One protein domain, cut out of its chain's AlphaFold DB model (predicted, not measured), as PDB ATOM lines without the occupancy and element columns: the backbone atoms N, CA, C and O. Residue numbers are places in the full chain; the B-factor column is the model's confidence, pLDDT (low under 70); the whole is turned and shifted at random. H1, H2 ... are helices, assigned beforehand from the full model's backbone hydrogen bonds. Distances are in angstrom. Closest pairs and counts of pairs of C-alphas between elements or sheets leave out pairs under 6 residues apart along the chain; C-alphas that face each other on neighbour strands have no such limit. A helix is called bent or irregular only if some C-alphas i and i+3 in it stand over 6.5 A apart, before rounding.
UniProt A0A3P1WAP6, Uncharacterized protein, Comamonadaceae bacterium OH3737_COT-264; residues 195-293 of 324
ATOM      1  N   GLY A 195     211.813 352.368 217.659       55.47
ATOM      2  CA  GLY A 195     213.028 351.592 217.419       55.47
ATOM      3  C   GLY A 195     213.112 350.358 218.321       55.47
ATOM      4  O   GLY A 195     213.973 349.512 218.101       55.47
ATOM      5  N   ASN A 196     212.202 350.224 219.293       60.94
ATOM      6  CA  ASN A 196     212.029 349.051 220.128       60.94
ATOM      7  C   ASN A 196     211.110 348.046 219.399       60.94
ATOM      8  O   ASN A 196     209.918 348.312 219.229       60.94
ATOM      9  N   PRO A 197     211.612 346.858 219.007       61.44
ATOM     10  CA  PRO A 197     210.836 345.852 218.288       61.44
ATOM     11  C   PRO A 197     209.589 345.378 219.044       61.44
ATOM     12  O   PRO A 197     208.662 344.880 218.411       61.44
ATOM     13  N   LEU A 198     209.556 345.513 220.376       64.25
ATOM     14  CA  LEU A 198     208.409 345.141 221.208       64.25
ATOM     15  C   LEU A 198     207.292 346.185 221.160       64.25
ATOM     16  O   LEU A 198     206.136 345.830 220.948       64.25
ATOM     17  N   GLU A 199     207.632 347.466 221.308       64.19
ATOM     18  CA  GLU A 199     206.678 348.580 221.205       64.19
ATOM     19  C   GLU A 199     206.146 348.737 219.783       64.19
ATOM     20  O   GLU A 199     204.966 349.033 219.557       64.19
ATOM     21  N   ASP A 200     207.025 348.479 218.819       61.81
ATOM     22  CA  ASP A 200     206.698 348.596 217.415       61.81
ATOM     23  C   ASP A 200     205.897 347.394 216.931       61.81
ATOM     24  O   ASP A 200     205.261 347.516 215.899       61.81
ATOM     25  N   ALA A 201     205.875 346.259 217.638       63.72
ATOM     26  CA  ALA A 201     205.130 345.072 217.227       63.72
ATOM     27  C   ALA A 201     203.645 345.379 216.980       63.72
ATOM     28  O   ALA A 201     202.992 346.015 217.801       63.72
ATOM     29  N   ASP A 202     203.086 344.887 215.872       68.69
ATOM     30  CA  ASP A 202     201.653 345.020 215.585       68.69
ATOM     31  C   ASP A 202     200.865 343.790 216.037       68.69
ATOM     32  O   ASP A 202     201.434 342.720 216.262       68.69
ATOM     33  N   PHE A 203     199.539 343.911 216.068       75.75
ATOM     34  CA  PHE A 203     198.638 342.778 216.256       75.75
ATOM     35  C   PHE A 203     198.773 341.734 215.140       75.75
ATOM     36  O   PHE A 203     199.068 342.062 213.986       75.75
ATOM     37  N   SER A 204     198.473 340.465 215.448       71.06
ATOM     38  CA  SER A 204     198.266 339.459 214.405       71.06
ATOM     39  C   SER A 204     197.235 339.974 213.401       71.06
ATOM     40  O   SER A 204     196.190 340.494 213.812       71.06
ATOM     41  N   PRO A 205     197.476 339.791 212.089       69.50
ATOM     42  CA  PRO A 205     196.529 340.190 211.059       69.50
ATOM     43  C   PRO A 205     195.092 339.720 211.374       69.50
ATOM     44  O   PRO A 205     194.152 340.522 211.307       69.50
ATOM     45  N   LYS A 206     194.951 338.477 211.877       74.50
ATOM     46  CA  LYS A 206     193.677 337.835 212.254       74.50
ATOM     47  C   LYS A 206     192.825 338.693 213.194       74.50
ATOM     48  O   LYS A 206     191.601 338.713 213.077       74.50
ATOM     49  N   TYR A 207     193.462 339.419 214.112       78.25
ATOM     50  CA  TYR A 207     192.788 340.188 215.158       78.25
ATOM     51  C   TYR A 207     192.971 341.698 215.033       78.25
ATOM     52  O   TYR A 207     192.363 342.443 215.802       78.25
ATOM     53  N   TYR A 208     193.739 342.162 214.044       66.75
ATOM     54  CA  TYR A 208     194.186 343.547 213.926       66.75
ATOM     55  C   TYR A 208     193.060 344.565 214.102       66.75
ATOM     56  O   TYR A 208     193.159 345.451 214.947       66.75
ATOM     57  N   LYS A 209     191.957 344.431 213.354       70.94
ATOM     58  CA  LYS A 209     190.847 345.397 213.421       70.94
ATOM     59  C   LYS A 209     190.226 345.452 214.820       70.94
ATOM     60  O   LYS A 209     189.975 346.538 215.328       70.94
ATOM     61  N   LYS A 210     189.997 344.283 215.424       81.19
ATOM     62  CA  LYS A 210     189.338 344.143 216.727       81.19
ATOM     63  C   LYS A 210     190.230 344.649 217.862       81.19
ATOM     64  O   LYS A 210     189.767 345.392 218.720       81.19
ATOM     65  N   LEU A 211     191.507 344.274 217.846       80.06
ATOM     66  CA  LEU A 211     192.457 344.654 218.891       80.06
ATOM     67  C   LEU A 211     192.920 346.101 218.766       80.06
ATOM     68  O   LEU A 211     193.093 346.750 219.786       80.06
ATOM     69  N   SER A 212     193.025 346.655 217.556       73.44
ATOM     70  CA  SER A 212     193.375 348.073 217.367       73.44
ATOM     71  C   SER A 212     192.373 349.025 218.013       73.44
ATOM     72  O   SER A 212     192.729 350.122 218.436       73.44
ATOM     73  N   GLU A 213     191.099 348.649 218.051       76.00
ATOM     74  CA  GLU A 213     190.061 349.427 218.721       76.00
ATOM     75  C   GLU A 213     190.097 349.219 220.235       76.00
ATOM     76  O   GLU A 213     190.195 350.194 220.975       76.00
ATOM     77  N   ALA A 214     190.129 347.961 220.686       79.56
ATOM     78  CA  ALA A 214     190.205 347.630 222.107       79.56
ATOM     79  C   ALA A 214     191.442 348.243 222.788       79.56
ATOM     80  O   ALA A 214     191.337 348.813 223.867       79.56
ATOM     81  N   TYR A 215     192.599 348.187 222.132       80.81
ATOM     82  CA  TYR A 215     193.859 348.708 222.649       80.81
ATOM     83  C   TYR A 215     193.828 350.223 222.843       80.81
ATOM     84  O   TYR A 215     194.165 350.701 223.925       80.81
ATOM     85  N   ARG A 216     193.347 350.971 221.835       76.31
ATOM     86  CA  ARG A 216     193.220 352.438 221.903       76.31
ATOM     87  C   ARG A 216     192.358 352.896 223.076       76.31
ATOM     88  O   ARG A 216     192.657 353.921 223.673       76.31
ATOM     89  N   ASN A 217     191.331 352.120 223.408       76.00
ATOM     90  CA  ASN A 217     190.397 352.445 224.482       76.00
ATOM     91  C   ASN A 217     190.822 351.875 225.847       76.00
ATOM     92  O   ASN A 217     190.214 352.214 226.854       76.00
ATOM     93  N   SER A 218     191.830 350.997 225.891       80.00
ATOM     94  CA  SER A 218     192.193 350.265 227.112       80.00
ATOM     95  C   SER A 218     193.003 351.077 228.120       80.00
ATOM     96  O   SER A 218     192.931 350.789 229.308       80.00
ATOM     97  N   GLY A 219     193.836 352.017 227.658       76.12
ATOM     98  CA  GLY A 219     194.830 352.681 228.515       76.12
ATOM     99  C   GLY A 219     195.808 351.718 229.211       76.12
ATOM    100  O   GLY A 219     196.415 352.092 230.205       76.12
ATOM    101  N   SER A 220     195.951 350.478 228.719       78.38
ATOM    102  CA  SER A 220     196.573 349.364 229.458       78.38
ATOM    103  C   SER A 220     198.075 349.497 229.732       78.38
ATOM    104  O   SER A 220     198.598 348.748 230.551       78.38
ATOM    105  N   GLY A 221     198.786 350.389 229.035       80.31
ATOM    106  CA  GLY A 221     200.245 350.539 229.141       80.31
ATOM    107  C   GLY A 221     201.061 349.359 228.591       80.31
ATOM    108  O   GLY A 221     202.282 349.447 228.533       80.31
ATOM    109  N   LEU A 222     200.404 348.277 228.164       84.69
ATOM    110  CA  LEU A 222     201.035 347.117 227.539       84.69
ATOM    111  C   LEU A 222     201.518 347.462 226.133       84.69
ATOM    112  O   LEU A 222     200.880 348.252 225.442       84.69
ATOM    113  N   THR A 223     202.569 346.805 225.647       84.56
ATOM    114  CA  THR A 223     202.840 346.788 224.203       84.56
ATOM    115  C   THR A 223     201.702 346.072 223.468       84.56
ATOM    116  O   THR A 223     200.975 345.251 224.033       84.56
ATOM    117  N   ARG A 224     201.534 346.329 222.167       82.31
ATOM    118  CA  ARG A 224     200.464 345.683 221.381       82.31
ATOM    119  C   ARG A 224     200.577 344.158 221.382       82.31
ATOM    120  O   ARG A 224     199.558 343.473 221.359       82.31
ATOM    121  N   ILE A 225     201.792 343.608 221.426       84.94
ATOM    122  CA  ILE A 225     201.972 342.157 221.482       84.94
ATOM    123  C   ILE A 225     201.614 341.568 222.847       84.94
ATOM    124  O   ILE A 225     200.958 340.530 222.897       84.94
ATOM    125  N   GLU A 226     201.959 342.248 223.938       89.38
ATOM    126  CA  GLU A 226     201.542 341.851 225.287       89.38
ATOM    127  C   GLU A 226     200.023 341.956 225.439       89.38
ATOM    128  O   GLU A 226     199.386 341.050 225.976       89.38
ATOM    129  N   PHE A 227     199.421 343.009 224.882       90.56
ATOM    130  CA  PHE A 227     197.972 343.180 224.857       90.56
ATOM    131  C   PHE A 227     197.268 342.061 224.080       90.56
ATOM    132  O   PHE A 227     196.238 341.552 224.519       90.56
ATOM    133  N   GLU A 228     197.820 341.645 222.938       91.31
ATOM    134  CA  GLU A 228     197.305 340.504 222.176       91.31
ATOM    135  C   GLU A 228     197.365 339.201 222.979       91.31
ATOM    136  O   GLU A 228     196.388 338.452 223.009       91.31
ATOM    137  N   ILE A 229     198.490 338.945 223.649       94.31
ATOM    138  CA  ILE A 229     198.682 337.763 224.495       94.31
ATOM    139  C   ILE A 229     197.668 337.759 225.641       94.31
ATOM    140  O   ILE A 229     196.972 336.758 225.827       94.31
ATOM    141  N   ALA A 230     197.535 338.879 226.355       94.75
ATOM    142  CA  ALA A 230     196.583 339.030 227.451       94.75
ATOM    143  C   ALA A 230     195.140 338.803 226.975       94.75
ATOM    144  O   ALA A 230     194.384 338.046 227.585       94.75
ATOM    145  N   TRP A 231     194.779 339.384 225.829       95.31
ATOM    146  CA  TRP A 231     193.458 339.207 225.234       95.31
ATOM    147  C   TRP A 231     193.175 337.746 224.858       95.31
ATOM    148  O   TRP A 231     192.088 337.234 225.132       95.31
ATOM    149  N   LEU A 232     194.140 337.046 224.253       93.88
ATOM    150  CA  LEU A 232     193.997 335.628 223.907       93.88
ATOM    151  C   LEU A 232     193.826 334.761 225.161       93.88
ATOM    152  O   LEU A 232     192.943 333.903 225.189       93.88
ATOM    153  N   GLN A 233     194.614 335.014 226.210       96.25
ATOM    154  CA  GLN A 233     194.494 334.316 227.494       96.25
ATOM    155  C   GLN A 233     193.108 334.503 228.118       96.25
ATOM    156  O   GLN A 233     192.495 333.526 228.547       96.25
ATOM    157  N   GLU A 234     192.585 335.731 228.116       94.81
ATOM    158  CA  GLU A 234     191.244 336.035 228.620       94.81
ATOM    159  C   GLU A 234     190.167 335.262 227.842       94.81
ATOM    160  O   GLU A 234     189.293 334.635 228.441       94.81
ATOM    161  N   LYS A 235     190.245 335.234 226.503       93.56
ATOM    162  CA  LYS A 235     189.258 334.516 225.678       93.56
ATOM    163  C   LYS A 235     189.310 333.008 225.864       93.56
ATOM    164  O   LYS A 235     188.251 332.386 225.917       93.56
ATOM    165  N   ILE A 236     190.500 332.427 226.002       92.19
ATOM    166  CA  ILE A 236     190.648 331.003 226.326       92.19
ATOM    167  C   ILE A 236     190.046 330.714 227.704       92.19
ATOM    168  O   ILE A 236     189.299 329.750 227.844       92.19
ATOM    169  N   SER A 237     190.327 331.562 228.699       93.81
ATOM    170  CA  SER A 237     189.808 331.407 230.063       93.81
ATOM    171  C   SER A 237     188.277 331.425 230.095       93.81
ATOM    172  O   SER A 237     187.663 330.513 230.648       93.81
ATOM    173  N   ILE A 238     187.651 332.391 229.408       90.88
ATOM    174  CA  ILE A 238     186.187 332.482 229.293       90.88
ATOM    175  C   ILE A 238     185.608 331.214 228.652       90.88
ATOM    176  O   ILE A 238     184.650 330.648 229.168       90.88
ATOM    177  N   LEU A 239     186.188 330.741 227.545       87.62
ATOM    178  CA  LEU A 239     185.659 329.569 226.841       87.62
ATOM    179  C   LEU A 239     185.837 328.269 227.632       87.62
ATOM    180  O   LEU A 239     184.934 327.437 227.620       87.62
ATOM    181  N   LYS A 240     186.958 328.100 228.342       87.94
ATOM    182  CA  LYS A 240     187.177 326.945 229.227       87.94
ATOM    183  C   LYS A 240     186.224 326.951 230.415       87.94
ATOM    184  O   LYS A 240     185.722 325.895 230.785       87.94
ATOM    185  N   LYS A 241     185.941 328.128 230.983       86.00
ATOM    186  CA  LYS A 241     184.946 328.263 232.047       86.00
ATOM    187  C   LYS A 241     183.552 327.883 231.549       86.00
ATOM    188  O   LYS A 241     182.921 327.033 232.159       86.00
ATOM    189  N   ASN A 242     183.128 328.421 230.403       77.94
ATOM    190  CA  ASN A 242     181.840 328.066 229.799       77.94
ATOM    191  C   ASN A 242     181.734 326.556 229.541       77.94
ATOM    192  O   ASN A 242     180.725 325.951 229.877       77.94
ATOM    193  N   GLN A 243     182.802 325.938 229.027       76.38
ATOM    194  CA  GLN A 243     182.862 324.491 228.832       76.38
ATOM    195  C   GLN A 243     182.678 323.717 230.146       76.38
ATOM    196  O   GLN A 243     181.986 322.702 230.179       76.38
ATOM    197  N   GLN A 244     183.320 324.163 231.226       75.12
ATOM    198  CA  GLN A 244     183.248 323.503 232.527       75.12
ATOM    199  C   GLN A 244     181.872 323.679 233.186       75.12
ATOM    200  O   GLN A 244     181.344 322.715 233.740       75.12
ATOM    201  N   ASP A 245     181.276 324.867 233.070       70.31
ATOM    202  CA  ASP A 245     179.934 325.173 233.571       70.31
ATOM    203  C   ASP A 245     178.862 324.352 232.819       70.31
ATOM    204  O   ASP A 245     177.967 323.784 233.441       70.31
ATOM    205  N   GLU A 246     178.989 324.195 231.496       65.12
ATOM    206  CA  GLU A 246     178.095 323.360 230.672       65.12
ATOM    207  C   GLU A 246     178.207 321.865 231.009       65.12
ATOM    208  O   GLU A 246     177.192 321.178 231.132       65.12
ATOM    209  N   MET A 247     179.429 321.367 231.229       61.06
ATOM    210  CA  MET A 247     179.665 319.987 231.673       61.06
ATOM    211  C   MET A 247     179.153 319.729 233.099       61.06
ATOM    212  O   MET A 247     178.747 318.608 233.406       61.06
ATOM    213  N   GLY A 248     179.163 320.748 233.965       58.22
ATOM    214  CA  GLY A 248     178.640 320.681 235.332       58.22
ATOM    215  C   GLY A 248     177.112 320.769 235.427       58.22
ATOM    216  O   GLY A 248     176.534 320.226 236.365       58.22
ATOM    217  N   LEU A 249     176.449 321.402 234.454       56.38
ATOM    218  CA  LEU A 249     174.998 321.639 234.457       56.38
ATOM    219  C   LEU A 249     174.148 320.526 233.819       56.38
ATOM    220  O   LEU A 249     172.943 320.709 233.668       56.38
ATOM    221  N   LEU A 250     174.711 319.364 233.460       51.94
ATOM    222  CA  LEU A 250     173.964 318.293 232.767       51.94
ATOM    223  C   LEU A 250     173.304 318.786 231.457       51.94
ATOM    224  O   LEU A 250     172.374 318.168 230.938       51.94
ATOM    225  N   VAL A 251     173.792 319.903 230.902       54.47
ATOM    226  CA  VAL A 251     173.367 320.409 229.599       54.47
ATOM    227  C   VAL A 251     174.166 319.639 228.565       54.47
ATOM    228  O   VAL A 251     175.353 319.871 228.349       54.47
ATOM    229  N   ILE A 252     173.498 318.682 227.929       57.69
ATOM    230  CA  ILE A 252     174.033 317.983 226.769       57.69
ATOM    231  C   ILE A 252     174.065 319.007 225.634       57.69
ATOM    232  O   ILE A 252     173.105 319.130 224.875       57.69
ATOM    233  N   LEU A 253     175.160 319.761 225.509       56.09
ATOM    234  CA  LEU A 253     175.478 320.357 224.220       56.09
ATOM    235  C   LEU A 253     175.418 319.231 223.189       56.09
ATOM    236  O   LEU A 253     176.028 318.172 223.376       56.09
ATOM    237  N   GLU A 254     174.694 319.451 222.093       64.81
ATOM    238  CA  GLU A 254     174.751 318.540 220.955       64.81
ATOM    239  C   GLU A 254     176.228 318.293 220.613       64.81
ATOM    240  O   GLU A 254     177.041 319.223 220.644       64.81
ATOM    241  N   LYS A 255     176.601 317.043 220.303       64.88
ATOM    242  CA  LYS A 255     178.004 316.643 220.058       64.88
ATOM    243  C   LYS A 255     178.737 317.601 219.109       64.88
ATOM    244  O   LYS A 255     179.927 317.860 219.274       64.88
ATOM    245  N   GLU A 256     178.011 318.160 218.142       67.38
ATOM    246  CA  GLU A 256     178.513 319.153 217.198       67.38
ATOM    247  C   GLU A 256     178.916 320.485 217.863       67.38
ATOM    248  O   GLU A 256     179.956 321.052 217.526       67.38
ATOM    249  N   GLN A 257     178.132 320.989 218.817       68.12
ATOM    250  CA  GLN A 257     178.396 322.247 219.525       68.12
ATOM    251  C   GLN A 257     179.594 322.108 220.472       68.12
ATOM    252  O   GLN A 257     180.487 322.956 220.463       68.12
ATOM    253  N   SER A 258     179.680 320.982 221.189       67.19
ATOM    254  CA  SER A 258     180.837 320.645 222.029       67.19
ATOM    255  C   SER A 258     182.129 320.548 221.203       67.19
ATOM    256  O   SER A 258     183.157 321.138 221.547       67.19
ATOM    257  N   TYR A 259     182.072 319.890 220.039       69.69
ATOM    258  CA  TYR A 259     183.217 319.802 219.132       69.69
ATOM    259  C   TYR A 259     183.630 321.168 218.557       69.69
ATOM    260  O   TYR A 259     184.825 321.463 218.460       69.69
ATOM    261  N   LYS A 260     182.664 322.032 218.211       71.94
ATOM    262  CA  LYS A 260     182.931 323.414 217.766       71.94
ATOM    263  C   LYS A 260     183.634 324.232 218.849       71.94
ATOM    264  O   LYS A 260     184.599 324.928 218.536       71.94
ATOM    265  N   LEU A 261     183.189 324.123 220.102       74.19
ATOM    266  CA  LEU A 261     183.809 324.797 221.243       74.19
ATOM    267  C   LEU A 261     185.253 324.321 221.455       74.19
ATOM    268  O   LEU A 261     186.162 325.145 221.542       74.19
ATOM    269  N   MET A 262     185.482 323.006 221.426       74.62
ATOM    270  CA  MET A 262     186.822 322.416 221.532       74.62
ATOM    271  C   MET A 262     187.765 322.881 220.424       74.62
ATOM    272  O   MET A 262     188.895 323.281 220.701       74.62
ATOM    273  N   CYS A 263     187.305 322.876 219.168       71.94
ATOM    274  CA  CYS A 263     188.098 323.390 218.051       71.94
ATOM    275  C   CYS A 263     188.441 324.867 218.258       71.94
ATOM    276  O   CYS A 263     189.578 325.271 218.040       71.94
ATOM    277  N   ARG A 264     187.479 325.662 218.742       76.94
ATOM    278  CA  ARG A 264     187.689 327.089 218.972       76.94
ATOM    279  C   ARG A 264     188.723 327.368 220.061       76.94
ATOM    280  O   ARG A 264     189.518 328.291 219.898       76.94
ATOM    281  N   ILE A 265     188.703 326.602 221.151       78.19
ATOM    282  CA  ILE A 265     189.707 326.698 222.218       78.19
ATOM    283  C   ILE A 265     191.087 326.350 221.657       78.19
ATOM    284  O   ILE A 265     192.018 327.132 221.828       78.19
ATOM    285  N   TYR A 266     191.195 325.240 220.923       78.62
ATOM    286  CA  TYR A 266     192.455 324.800 220.326       78.62
ATOM    287  C   TYR A 266     193.044 325.837 219.358       78.62
ATOM    288  O   TYR A 266     194.235 326.139 219.421       78.62
ATOM    289  N   ASP A 267     192.214 326.431 218.494       76.88
ATOM    290  CA  ASP A 267     192.659 327.475 217.562       76.88
ATOM    291  C   ASP A 267     193.216 328.696 218.315       76.88
ATOM    292  O   ASP A 267     194.254 329.240 217.943       76.88
ATOM    293  N   LEU A 268     192.559 329.105 219.407       85.00
ATOM    294  CA  LEU A 268     193.029 330.215 220.240       85.00
ATOM    295  C   LEU A 268     194.320 329.874 220.995       85.00
ATOM    296  O   LEU A 268     195.165 330.750 221.169       85.00
ATOM    297  N   GLU A 269     194.492 328.628 221.436       83.12
ATOM    298  CA  GLU A 269     195.727 328.163 222.076       83.12
ATOM    299  C   GLU A 269     196.911 328.152 221.096       83.12
ATOM    300  O   GLU A 269     198.010 328.577 221.465       83.12
ATOM    301  N   ASP A 270     196.696 327.744 219.839       78.62
ATOM    302  CA  ASP A 270     197.717 327.839 218.785       78.62
ATOM    303  C   ASP A 270     198.063 329.304 218.476       78.62
ATOM    304  O   ASP A 270     199.241 329.666 218.398       78.62
ATOM    305  N   ASP A 271     197.056 330.177 218.380       80.62
ATOM    306  CA  ASP A 271     197.260 331.615 218.184       80.62
ATOM    307  C   ASP A 271     198.036 332.244 219.361       80.62
ATOM    308  O   ASP A 271     198.979 333.013 219.142       80.62
ATOM    309  N   LEU A 272     197.728 331.858 220.607       91.50
ATOM    310  CA  LEU A 272     198.460 332.285 221.805       91.50
ATOM    311  C   LEU A 272     199.917 331.819 221.767       91.50
ATOM    312  O   LEU A 272     200.830 332.595 222.069       91.50
ATOM    313  N   LYS A 273     200.157 330.566 221.370       85.00
ATOM    314  CA  LYS A 273     201.511 330.034 221.214       85.00
ATOM    315  C   LYS A 273     202.295 330.837 220.175       85.00
ATOM    316  O   LYS A 273     203.423 331.246 220.444       85.00
ATOM    317  N   ARG A 274     201.697 331.130 219.016       74.81
ATOM    318  CA  ARG A 274     202.327 331.951 217.964       74.81
ATOM    319  C   ARG A 274     202.637 333.366 218.443       74.81
ATOM    320  O   ARG A 274     203.695 333.890 218.094       74.81
ATOM    321  N   ALA A 275     201.749 333.975 219.226       81.56
ATOM    322  CA  ALA A 275     201.967 335.302 219.793       81.56
ATOM    323  C   ALA A 275     203.160 335.312 220.767       81.56
ATOM    324  O   ALA A 275     204.040 336.160 220.632       81.56
ATOM    325  N   ARG A 276     203.264 334.318 221.661       88.62
ATOM    326  CA  ARG A 276     204.412 334.150 222.578       88.62
ATOM    327  C   ARG A 276     205.723 333.854 221.853       88.62
ATOM    328  O   ARG A 276     206.769 334.402 222.201       88.62
ATOM    329  N   ASP A 277     205.676 333.025 220.810       80.50
ATOM    330  CA  ASP A 277     206.841 332.747 219.964       80.50
ATOM    331  C   ASP A 277     207.307 334.030 219.245       80.50
ATOM    332  O   ASP A 277     208.509 334.271 219.098       80.50
ATOM    333  N   ARG A 278     206.365 334.882 218.807       83.00
ATOM    334  CA  ARG A 278     206.656 336.195 218.210       83.00
ATOM    335  C   ARG A 278     207.267 337.144 219.241       83.00
ATOM    336  O   ARG A 278     208.302 337.734 218.954       83.00
ATOM    337  N   GLU A 279     206.685 337.243 220.430       89.88
ATOM    338  CA  GLU A 279     207.203 338.053 221.539       89.88
ATOM    339  C   GLU A 279     208.631 337.652 221.916       89.88
ATOM    340  O   GLU A 279     209.517 338.500 221.980       89.88
ATOM    341  N   SER A 280     208.891 336.352 222.060       84.38
ATOM    342  CA  SER A 280     210.222 335.831 222.389       84.38
ATOM    343  C   SER A 280     211.264 336.227 221.339       84.38
ATOM    344  O   SER A 280     212.361 336.665 221.678       84.38
ATOM    345  N   LYS A 281     210.915 336.145 220.047       78.19
ATOM    346  CA  LYS A 281     211.798 336.589 218.953       78.19
ATOM    347  C   LYS A 281     212.078 338.088 219.003       78.19
ATOM    348  O   LYS A 281     213.209 338.493 218.747       78.19
ATOM    349  N   LEU A 282     211.072 338.896 219.329       77.12
ATOM    350  CA  LEU A 282     211.220 340.344 219.446       77.12
ATOM    351  C   LEU A 282     212.069 340.728 220.662       77.12
ATOM    352  O   LEU A 282     212.914 341.607 220.533       77.12
ATOM    353  N   LYS A 283     211.937 340.021 221.794       82.94
ATOM    354  CA  LYS A 283     212.826 340.183 222.958       82.94
ATOM    355  C   LYS A 283     214.280 339.895 222.590       82.94
ATOM    356  O   LYS A 283     215.153 340.701 222.885       82.94
ATOM    357  N   VAL A 284     214.541 338.803 221.867       75.81
ATOM    358  CA  VAL A 284     215.891 338.489 221.362       75.81
ATOM    359  C   VAL A 284     216.405 339.581 220.419       75.81
ATOM    360  O   VAL A 284     217.573 339.949 220.485       75.81
ATOM    361  N   GLN A 285     215.550 340.108 219.541       74.00
ATOM    362  CA  GLN A 285     215.924 341.194 218.637       74.00
ATOM    363  C   GLN A 285     216.258 342.485 219.396       74.00
ATOM    364  O   GLN A 285     217.248 343.130 219.067       74.00
ATOM    365  N   LYS A 286     215.471 342.825 220.422       76.69
ATOM    366  CA  LYS A 286     215.701 343.981 221.290       76.69
ATOM    367  C   LYS A 286     217.038 343.865 222.022       76.69
ATOM    368  O   LYS A 286     217.840 344.780 221.940       76.69
ATOM    369  N   VAL A 287     217.331 342.702 222.609       74.00
ATOM    370  CA  VAL A 287     218.626 342.438 223.266       74.00
ATOM    371  C   VAL A 287     219.798 342.610 222.297       74.00
ATOM    372  O   VAL A 287     220.796 343.217 222.657       74.00
ATOM    373  N   LYS A 288     219.685 342.114 221.058       71.00
ATOM    374  CA  LYS A 288     220.737 342.305 220.045       71.00
ATOM    375  C   LYS A 288     220.966 343.775 219.715       71.00
ATOM    376  O   LYS A 288     222.111 344.199 219.675       71.00
ATOM    377  N   GLN A 289     219.890 344.538 219.529       68.81
ATOM    378  CA  GLN A 289     219.992 345.977 219.293       68.81
ATOM    379  C   GLN A 289     220.599 346.707 220.489       68.81
ATOM    380  O   GLN A 289     221.418 347.594 220.307       68.81
ATOM    381  N   ASP A 290     220.219 346.337 221.711       71.50
ATOM    382  CA  ASP A 290     220.765 346.958 222.915       71.50
ATOM    383  C   ASP A 290     222.268 346.654 223.052       71.50
ATOM    384  O   ASP A 290     223.028 347.554 223.390       71.50
ATOM    385  N   ILE A 291     222.723 345.443 222.700       68.25
ATOM    386  CA  ILE A 291     224.157 345.097 222.630       68.25
ATOM    387  C   ILE A 291     224.872 345.949 221.573       68.25
ATOM    388  O   ILE A 291     225.860 346.598 221.901       68.25
ATOM    389  N   GLU A 292     224.346 346.006 220.346       65.12
ATOM    390  CA  GLU A 292     224.903 346.817 219.247       65.12
ATOM    391  C   GLU A 292     224.987 348.312 219.605       65.12
ATOM    392  O   GLU A 292     225.921 348.991 219.198       65.12
ATOM    393  N   ASN A 293     224.045 348.824 220.405       59.22
ATOM    394  CA  ASN A 293     224.027 350.216 220.864       59.22
ATOM    395  C   ASN A 293     224.920 350.479 222.096       59.22
ATOM    396  O   ASN A 293     225.160 351.639 222.426       59.22
TER     397      ASN A 293
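Overview. This is residues 195 to 293 of the 324 residues of an uncharacterized protein of Comamonadaceae bacterium OH3737_COT-264 (UniProt A0A3P1WAP6). The model is a long helical hairpin: H4 makes the long axis from one end to the other, and the shorter H3 folds back along part of it, opposite ways and at a shallow tilt of 24 degrees. Near the first residues of H3, the irregular H2 is set crosswise to it, at 82 degrees, away from H4, and the tiny H1 packs on H4 at residues 279 to 286, past the stretch that H3 covers. The printed part has 99 residues with four named helices, in the order H1, H2, H3, H4 along the chain, and no named strand; its class is all helix. The whole is loose, with a radius of gyration of the C-alphas of 17.2 A, and has the outline of a rod, spanning 60 by 26 by 21 A along its three main axes.

Along the chain. The longest helix is H4, residues 255 to 293, with 39 residues and 57.0 A from first to last C-alpha. It begins at C-alpha 255, at (178.004, 316.643, 220.058), and ends at C-alpha 293, at (224.027, 350.216, 220.864). Before it in the chain comes H3, residues 224 to 248, 25 residues and 36.0 A long, which begins at C-alpha 224, at (200.464, 345.683, 221.381). H2 is residues 205 to 218, 14 residues and 19.4 A from first to last C-alpha. It is irregular: C-alphas 206 and 209 are 8.2 A apart, where about 5 A is found in a regular helix, and its line is a rough one. H1 is a helix of four residues, 197 to 200, and 5.0 A long.

Arrangement. H4 and H3 form a helical hairpin. They touch with 20 pairs of C-alphas within 8 A, and their closest C-alphas, those of Leu 232 and Leu 272, are 6.0 A apart. Their lines stand at a shallow tilt of 24 degrees, and they run opposite ways. H4 touches H3 with residues 261 to 279 alone. Farther along, H4 touches H1 with residues 279 to 286 alone, and the closest C-alphas of that pair, those of Pro 197 and Leu 282, are 5.6 A apart. H3 is the hub, touching the three other helices. It touches H1 with residues 224 to 225 alone, where the closest C-alphas, those of Glu 199 and Arg 224, are 6.9 A apart. H2 and H3 only just touch, with 3 pairs of C-alphas within 8 A; the closest C-alphas are those of Leu 211 and Glu 228, 7.2 A apart. Their lines are about perpendicular, at 82 degrees. H2 and H4 are apart, and so are H1 and H2. In H3 and H4 every pair of O of residue i and N of residue i+4 is within hydrogen-bond range; in H2 6 of 10 are, and H1 is too short for such a pair.

Size, cuts and confidence. The two C-alphas farthest apart are those of Leu 250, in the link between H3 and H4, and Asn 293, at 60.6 A. The first and last printed C-alphas, those of Gly 195 and Asn 293, are 11.6 A apart. The printed part runs from residue 195 to residue 293 without a cut. The links from H1 to H2 and from H2 to H3 are tight, with 4 and 5 residues, and the link from H3 to H4 is short, with 6 residues. The mean pLDDT of the printed part is 76.3. It is under 70 in 28 residues: 195 to 202, 205, 208, 246 to 259, 289 and 291 to 293. The mean is 85 in H3 and 63 in H1.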